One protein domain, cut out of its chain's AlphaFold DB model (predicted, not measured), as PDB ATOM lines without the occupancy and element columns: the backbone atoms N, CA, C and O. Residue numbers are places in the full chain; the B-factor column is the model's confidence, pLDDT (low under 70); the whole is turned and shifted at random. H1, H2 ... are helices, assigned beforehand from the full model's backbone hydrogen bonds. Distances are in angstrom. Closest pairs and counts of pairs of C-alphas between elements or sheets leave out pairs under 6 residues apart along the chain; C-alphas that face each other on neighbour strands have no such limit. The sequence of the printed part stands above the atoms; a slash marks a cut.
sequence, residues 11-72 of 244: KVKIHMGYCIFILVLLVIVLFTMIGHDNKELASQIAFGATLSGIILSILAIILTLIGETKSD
ATOM      1  N   LYS A  11      58.216   6.047 -21.677       59.59
ATOM      2  CA  LYS A  11      58.809   7.073 -22.552       59.59
ATOM      3  C   LYS A  11      58.584   6.769 -24.031       59.59
ATOM      4  O   LYS A  11      58.211   7.666 -24.788       59.59
ATOM      5  N   VAL A  12      58.757   5.514 -24.449       62.22
ATOM      6  CA  VAL A  12      58.535   5.099 -25.846       62.22
ATOM      7  C   VAL A  12      57.071   5.286 -26.254       62.22
ATOM      8  O   VAL A  12      56.804   5.783 -27.349       62.22
ATOM      9  N   LYS A  13      56.116   4.977 -25.368       64.88
ATOM     10  CA  LYS A  13      54.679   5.148 -25.641       64.88
ATOM     11  C   LYS A  13      54.297   6.618 -25.842       64.88
ATOM     12  O   LYS A  13      53.525   6.938 -26.744       64.88
ATOM     13  N   ILE A  14      54.881   7.512 -25.045       73.12
ATOM     14  CA  ILE A  14      54.673   8.959 -25.171       73.12
ATOM     15  C   ILE A  14      55.281   9.483 -26.483       73.12
ATOM     16  O   ILE A  14      54.599  10.183 -27.232       73.12
ATOM     17  N   HIS A  15      56.519   9.099 -26.822       77.12
ATOM     18  CA  HIS A  15      57.159   9.510 -28.081       77.12
ATOM     19  C   HIS A  15      56.417   9.000 -29.326       77.12
ATOM     20  O   HIS A  15      56.301   9.731 -30.312       77.12
ATOM     21  N   MET A  16      55.853   7.791 -29.269       75.12
ATOM     22  CA  MET A  16      55.024   7.240 -30.344       75.12
ATOM     23  C   MET A  16      53.750   8.074 -30.565       75.12
ATOM     24  O   MET A  16      53.394   8.351 -31.708       75.12
ATOM     25  N   GLY A  17      53.112   8.550 -29.488       78.88
ATOM     26  CA  GLY A  17      51.953   9.447 -29.568       78.88
ATOM     27  C   GLY A  17      52.277  10.797 -30.218       78.88
ATOM     28  O   GLY A  17      51.550  11.243 -31.107       78.88
ATOM     29  N   TYR A  18      53.405  11.416 -29.848       80.25
ATOM     30  CA  TYR A  18      53.863  12.661 -30.478       80.25
ATOM     31  C   TYR A  18      54.164  12.490 -31.973       80.25
ATOM     32  O   TYR A  18      53.834  13.367 -32.770       80.25
ATOM     33  N   CYS A  19      54.749  11.355 -32.365       81.44
ATOM     34  CA  CYS A  19      55.055  11.063 -33.764       81.44
ATOM     35  C   CYS A  19      53.775  10.947 -34.613       81.44
ATOM     36  O   CYS A  19      53.696  11.531 -35.694       81.44
ATOM     37  N   ILE A  20      52.737  10.287 -34.087       84.50
ATOM     38  CA  ILE A  20      51.423  10.181 -34.742       84.50
ATOM     39  C   ILE A  20      50.772  11.562 -34.890       84.50
ATOM     40  O   ILE A  20      50.273  11.894 -35.962       84.50
ATOM     41  N   PHE A  21      50.813  12.393 -33.844       83.75
ATOM     42  CA  PHE A  21      50.220  13.732 -33.880       83.75
ATOM     43  C   PHE A  21      50.880  14.640 -34.931       83.75
ATOM     44  O   PHE A  21      50.189  15.316 -35.696       83.75
ATOM     45  N   ILE A  22      52.213  14.611 -35.015       86.56
ATOM     46  CA  ILE A  22      52.981  15.355 -36.026       86.56
ATOM     47  C   ILE A  22      52.643  14.873 -37.442       86.56
ATOM     48  O   ILE A  22      52.493  15.689 -38.350       86.56
ATOM     49  N   LEU A  23      52.472  13.563 -37.628       84.25
ATOM     50  CA  LEU A  23      52.130  12.982 -38.923       84.25
ATOM     51  C   LEU A  23      50.718  13.388 -39.377       84.25
ATOM     52  O   LEU A  23      50.530  13.746 -40.538       84.25
ATOM     53  N   VAL A  24      49.745  13.426 -38.462       86.00
ATOM     54  CA  VAL A  24      48.383  13.916 -38.744       86.00
ATOM     55  C   VAL A  24      48.389  15.401 -39.118       86.00
ATOM     56  O   VAL A  24      47.756  15.787 -40.101       86.00
ATOM     57  N   LEU A  25      49.139  16.234 -38.390       84.75
ATOM     58  CA  LEU A  25      49.299  17.656 -38.719       84.75
ATOM     59  C   LEU A  25      49.888  17.861 -40.117       84.75
ATOM     60  O   LEU A  25      49.408  18.705 -40.875       84.75
ATOM     61  N   LEU A  26      50.895  17.065 -40.476       86.19
ATOM     62  CA  LEU A  26      51.534  17.129 -41.786       86.19
ATOM     63  C   LEU A  26      50.539  16.790 -42.903       86.19
ATOM     64  O   LEU A  26      50.481  17.512 -43.897       86.19
ATOM     65  N   VAL A  27      49.707  15.759 -42.716       83.81
ATOM     66  CA  VAL A  27      48.649  15.391 -43.674       83.81
ATOM     67  C   VAL A  27      47.653  16.535 -43.871       83.81
ATOM     68  O   VAL A  27      47.327  16.852 -45.011       83.81
ATOM     69  N   ILE A  28      47.213  17.198 -42.796       83.00
ATOM     70  CA  ILE A  28      46.265  18.326 -42.878       83.00
ATOM     71  C   ILE A  28      46.869  19.501 -43.660       83.00
ATOM     72  O   ILE A  28      46.201  20.086 -44.515       83.00
ATOM     73  N   VAL A  29      48.139  19.834 -43.406       82.31
ATOM     74  CA  VAL A  29      48.845  20.913 -44.120       82.31
ATOM     75  C   VAL A  29      49.005  20.576 -45.604       82.31
ATOM     76  O   VAL A  29      48.732  21.428 -46.451       82.31
ATOM     77  N   LEU A  30      49.372  19.333 -45.933       80.31
ATOM     78  CA  LEU A  30      49.497  18.877 -47.320       80.31
ATOM     79  C   LEU A  30      48.154  18.950 -48.058       80.31
ATOM     80  O   LEU A  30      48.082  19.440 -49.185       80.31
ATOM     81  N   PHE A  31      47.085  18.510 -47.393       76.94
ATOM     82  CA  PHE A  31      45.734  18.536 -47.942       76.94
ATOM     83  C   PHE A  31      45.237  19.969 -48.161       76.94
ATOM     84  O   PHE A  31      44.585  20.254 -49.161       76.94
ATOM     85  N   THR A  32      45.597  20.890 -47.264       75.44
ATOM     86  CA  THR A  32      45.248  22.314 -47.376       75.44
ATOM     87  C   THR A  32      45.987  22.987 -48.534       75.44
ATOM     88  O   THR A  32      45.376  23.755 -49.274       75.44
ATOM     89  N   MET A  33      47.273  22.672 -48.749       75.44
ATOM     90  CA  MET A  33      48.037  23.219 -49.880       75.44
ATOM     91  C   MET A  33      47.513  22.736 -51.238       75.44
ATOM     92  O   MET A  33      47.429  23.526 -52.172       75.44
ATOM     93  N   ILE A  34      47.134  21.461 -51.348       73.19
ATOM     94  CA  ILE A  34      46.613  20.872 -52.595       73.19
ATOM     95  C   ILE A  34      45.140  21.237 -52.834       73.19
ATOM     96  O   ILE A  34      44.717  21.426 -53.973       73.19
ATOM     97  N   GLY A  35      44.350  21.350 -51.768       68.44
ATOM     98  CA  GLY A  35      42.915  21.625 -51.841       68.44
ATOM     99  C   GLY A  35      42.546  23.091 -52.080       68.44
ATOM    100  O   GLY A  35      41.391  23.360 -52.402       68.44
ATOM    101  N   HIS A  36      43.489  24.036 -51.951       66.81
ATOM    102  CA  HIS A  36      43.216  25.476 -52.065       66.81
ATOM    103  C   HIS A  36      42.639  25.889 -53.434       66.81
ATOM    104  O   HIS A  36      41.815  26.800 -53.500       66.81
ATOM    105  N   ASP A  37      43.012  25.202 -54.518       69.62
ATOM    106  CA  ASP A  37      42.546  25.539 -55.874       69.62
ATOM    107  C   ASP A  37      41.125  25.036 -56.194       69.62
ATOM    108  O   ASP A  37      40.504  25.498 -57.151       69.62
ATOM    109  N   ASN A  38      40.554  24.138 -55.380       75.62
ATOM    110  CA  ASN A  38      39.262  23.502 -55.653       75.62
ATOM    111  C   ASN A  38      38.208  23.873 -54.599       75.62
ATOM    112  O   ASN A  38      37.998  23.164 -53.611       75.62
ATOM    113  N   LYS A  39      37.481  24.973 -54.846       75.00
ATOM    114  CA  LYS A  39      36.414  25.481 -53.956       75.00
ATOM    115  C   LYS A  39      35.315  24.452 -53.653       75.00
ATOM    116  O   LYS A  39      34.746  24.467 -52.565       75.00
ATOM    117  N   GLU A  40      35.030  23.553 -54.590       78.81
ATOM    118  CA  GLU A  40      34.012  22.510 -54.433       78.81
ATOM    119  C   GLU A  40      34.443  21.420 -53.438       78.81
ATOM    120  O   GLU A  40      33.660  21.031 -52.571       78.81
ATOM    121  N   LEU A  41      35.719  21.013 -53.467       72.06
ATOM    122  CA  LEU A  41      36.277  20.072 -52.489       72.06
ATOM    123  C   LEU A  41      36.296  20.679 -51.084       72.06
ATOM    124  O   LEU A  41      35.894  20.026 -50.122       72.06
ATOM    125  N   ALA A  42      36.689  21.950 -50.960       75.19
ATOM    126  CA  ALA A  42      36.662  22.658 -49.681       75.19
ATOM    127  C   ALA A  42      35.239  22.728 -49.087       75.19
ATOM    128  O   ALA A  42      35.059  22.529 -47.884       75.19
ATOM    129  N   SER A  43      34.220  22.946 -49.927       74.62
ATOM    130  CA  SER A  43      32.813  22.960 -49.504       74.62
ATOM    131  C   SER A  43      32.329  21.586 -49.025       74.62
ATOM    132  O   SER A  43      31.698  21.493 -47.970       74.62
ATOM    133  N   GLN A  44      32.676  20.512 -49.738       75.88
ATOM    134  CA  GLN A  44      32.323  19.143 -49.345       75.88
ATOM    135  C   GLN A  44      33.003  18.721 -48.034       75.88
ATOM    136  O   GLN A  44      32.373  18.090 -47.184       75.88
ATOM    137  N   ILE A  45      34.259  19.121 -47.823       78.44
ATOM    138  CA  ILE A  45      34.995  18.855 -46.578       78.44
ATOM    139  C   ILE A  45      34.380  19.630 -45.410       78.44
ATOM    140  O   ILE A  45      34.184  19.057 -44.340       78.44
ATOM    141  N   ALA A  46      34.015  20.901 -45.606       75.62
ATOM    142  CA  ALA A  46      33.342  21.701 -44.580       75.62
ATOM    143  C   ALA A  46      31.964  21.124 -44.202       75.62
ATOM    144  O   ALA A  46      31.590  21.102 -43.024       75.62
ATOM    145  N   PHE A  47      31.226  20.595 -45.181       70.94
ATOM    146  CA  PHE A  47      29.965  19.897 -44.939       70.94
ATOM    147  C   PHE A  47      30.180  18.591 -44.158       70.94
ATOM    148  O   PHE A  47      29.510  18.359 -43.149       70.94
ATOM    149  N   GLY A  48      31.167  17.783 -44.556       74.06
ATOM    150  CA  GLY A  48      31.545  16.558 -43.846       74.06
ATOM    151  C   GLY A  48      32.007  16.816 -42.408       74.06
ATOM    152  O   GLY A  48      31.597  16.104 -41.490       74.06
ATOM    153  N   ALA A  49      32.784  17.878 -42.183       73.69
ATOM    154  CA  ALA A  49      33.215  18.303 -40.852       73.69
ATOM    155  C   ALA A  49      32.024  18.716 -39.968       73.69
ATOM    156  O   ALA A  49      31.954  18.329 -38.801       73.69
ATOM    157  N   THR A  50      31.050  19.437 -40.534       83.19
ATOM    158  CA  THR A  50      29.818  19.835 -39.829       83.19
ATOM    159  C   THR A  50      28.971  18.616 -39.454       83.19
ATOM    160  O   THR A  50      28.540  18.489 -38.306       83.19
ATOM    161  N   LEU A  51      28.787  17.680 -40.391       80.75
ATOM    162  CA  LEU A  51      28.057  16.432 -40.152       80.75
ATOM    163  C   LEU A  51      28.734  15.585 -39.066       80.75
ATOM    164  O   LEU A  51      28.064  15.086 -38.161       80.75
ATOM    165  N   SER A  52      30.065  15.480 -39.107       81.19
ATOM    166  CA  SER A  52      30.840  14.797 -38.069       81.19
ATOM    167  C   SER A  52      30.667  15.459 -36.698       81.19
ATOM    168  O   SER A  52      30.578  14.746 -35.702       81.19
ATOM    169  N   GLY A  53      30.583  16.792 -36.632       80.88
ATOM    170  CA  GLY A  53      30.329  17.530 -35.391       80.88
ATOM    171  C   GLY A  53      28.955  17.231 -34.784       80.88
ATOM    172  O   GLY A  53      28.855  16.989 -33.580       80.88
ATOM    173  N   ILE A  54      27.909  17.166 -35.617       87.44
ATOM    174  CA  ILE A  54      26.550  16.794 -35.183       87.44
ATOM    175  C   ILE A  54      26.538  15.367 -34.618       87.44
ATOM    176  O   ILE A  54      26.009  15.136 -33.531       87.44
ATOM    177  N   ILE A  55      27.165  14.413 -35.311       84.25
ATOM    178  CA  ILE A  55      27.232  13.012 -34.864       84.25
ATOM    179  C   ILE A  55      27.992  12.896 -33.536       84.25
ATOM    180  O   ILE A  55      27.533  12.198 -32.631       84.25
ATOM    181  N   LEU A  56      29.116  13.607 -33.383       80.00
ATOM    182  CA  LEU A  56      29.891  13.604 -32.138       80.00
ATOM    183  C   LEU A  56      29.083  14.167 -30.958       80.00
ATOM    184  O   LEU A  56      29.160  13.638 -29.853       80.00
ATOM    185  N   SER A  57      28.285  15.211 -31.199       90.94
ATOM    186  CA  SER A  57      27.393  15.796 -30.193       90.94
ATOM    187  C   SER A  57      26.304  14.813 -29.758       90.94
ATOM    188  O   SER A  57      26.083  14.643 -28.561       90.94
ATOM    189  N   ILE A  58      25.680  14.101 -30.699       89.25
ATOM    190  CA  ILE A  58      24.680  13.070 -30.386       89.25
ATOM    191  C   ILE A  58      25.316  11.920 -29.600       89.25
ATOM    192  O   ILE A  58      24.750  11.479 -28.603       89.25
ATOM    193  N   LEU A  59      26.507  11.463 -29.998       78.88
ATOM    194  CA  LEU A  59      27.246  10.442 -29.253       78.88
ATOM    195  C   LEU A  59      27.565  10.899 -27.829       78.88
ATOM    196  O   LEU A  59      27.417  10.110 -26.901       78.88
ATOM    197  N   ALA A  60      27.953  12.162 -27.643       86.62
ATOM    198  CA  ALA A  60      28.186  12.727 -26.320       86.62
ATOM    199  C   ALA A  60      26.898  12.764 -25.481       86.62
ATOM    200  O   ALA A  60      26.924  12.344 -24.329       86.62
ATOM    201  N   ILE A  61      25.766  13.184 -26.059       86.94
ATOM    202  CA  ILE A  61      24.458  13.180 -25.379       86.94
ATOM    203  C   ILE A  61      24.058  11.754 -24.982       86.94
ATOM    204  O   ILE A  61      23.673  11.529 -23.839       86.94
ATOM    205  N   ILE A  62      24.185  10.779 -25.886       77.69
ATOM    206  CA  ILE A  62      23.880   9.367 -25.605       77.69
ATOM    207  C   ILE A  62      24.812   8.817 -24.520       77.69
ATOM    208  O   ILE A  62      24.351   8.121 -23.620       77.69
ATOM    209  N   LEU A  63      26.108   9.135 -24.567       75.50
ATOM    210  CA  LEU A  63      27.075   8.701 -23.561       75.50
ATOM    211  C   LEU A  63      26.772   9.306 -22.183       75.50
ATOM    212  O   LEU A  63      26.859   8.590 -21.189       75.50
ATOM    213  N   THR A  64      26.373  10.580 -22.122       82.50
ATOM    214  CA  THR A  64      25.906  11.228 -20.889       82.50
ATOM    215  C   THR A  64      24.627  10.576 -20.382       82.50
ATOM    216  O   THR A  64      24.587  10.184 -19.224       82.50
ATOM    217  N   LEU A  65      23.627  10.350 -21.242       74.12
ATOM    218  CA  LEU A  65      22.371   9.693 -20.863       74.12
ATOM    219  C   LEU A  65      22.597   8.268 -20.348       74.12
ATOM    220  O   LEU A  65      22.025   7.901 -19.326       74.12
ATOM    221  N   ILE A  66      23.441   7.473 -21.017       68.06
ATOM    222  CA  ILE A  66      23.836   6.126 -20.571       68.06
ATOM    223  C   ILE A  66      24.650   6.205 -19.274       68.06
ATOM    224  O   ILE A  66      24.484   5.367 -18.390       68.06
ATOM    225  N   GLY A  67      25.525   7.204 -19.141       68.75
ATOM    226  CA  GLY A  67      26.287   7.474 -17.925       68.75
ATOM    227  C   GLY A  67      25.383   7.789 -16.734       68.75
ATOM    228  O   GLY A  67      25.566   7.209 -15.667       68.75
ATOM    229  N   GLU A  68      24.365   8.623 -16.938       65.94
ATOM    230  CA  GLU A  68      23.343   8.980 -15.952       65.94
ATOM    231  C   GLU A  68      22.443   7.780 -15.617       65.94
ATOM    232  O   GLU A  68      22.326   7.425 -14.448       65.94
ATOM    233  N   THR A  69      21.914   7.050 -16.610       60.50
ATOM    234  CA  THR A  69      21.087   5.847 -16.352       60.50
ATOM    235  C   THR A  69      21.867   4.713 -15.689       60.50
ATOM    236  O   THR A  69      21.306   3.961 -14.886       60.50
ATOM    237  N   LYS A  70      23.161   4.555 -15.990       56.84
ATOM    238  CA  LYS A  70      24.021   3.590 -15.294       56.84
ATOM    239  C   LYS A  70      24.384   4.086 -13.895       56.84
ATOM    240  O   LYS A  70      24.469   3.260 -12.991       56.84
ATOM    241  N   SER A  71      24.562   5.393 -13.698       55.50
ATOM    242  CA  SER A  71      24.815   6.013 -12.393       55.50
ATOM    243  C   SER A  71      23.620   5.862 -11.452       55.50
ATOM    244  O   SER A  71      23.823   5.454 -10.314       55.50
ATOM    245  N   ASP A  72      22.391   6.084 -11.920       59.88
ATOM    246  CA  ASP A  72      21.186   5.929 -11.095       59.88
ATOM    247  C   ASP A  72      20.938   4.462 -10.720       59.88
ATOM    248  O   ASP A  72      20.805   4.145  -9.540       59.88
TER     249      ASP A  72
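What this domain is: This is residues 11 to 72 of the 244 residues of an uncharacterized protein of Clostridioides difficile (UniProt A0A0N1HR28). Two long helices, H1 and then H2, meet near one end of each through a tight link and spread apart as an open V, with no other part between the arms. H2 is the longer arm. The printed part has 62 residues with two named helices and no named strand, in the class all helix. It is extended, with a radius of gyration of the C-alphas of 17.8 A, and flat, spanning 53 by 40 by 6 A.

How they stand to each other: H1, residues 11 to 35, and H2, residues 39 to 72, are close but not clearly touching. Their closest C-alphas, those of Gly 35 and Ala 42, are 6.7 A apart. They run opposite ways at a steep tilt of 38 degrees, only just past shallow. Their centres are 23.0 A apart. In both helices every O i to N i+4 pair is within hydrogen-bond range.

Where its parts are: H1 begins at C-alpha 11, at (58.809, 7.073, -22.552), and is 36.4 A long from first to last C-alpha. H2 is 49.5 A long and ends at C-alpha 72, at (21.186, 5.929, -11.095).

The domain as a whole: The C-alphas farthest apart, those of Asp 37 and Asp 72, are 53.3 A apart. Residues 11 to 31, 36 to 41 and 46 to 72 stand free. The printed part has no cut. The mean pLDDT of the printed part is 76.4, and residues 11 to 13, 35 to 37 and 66 to 72 are under 70.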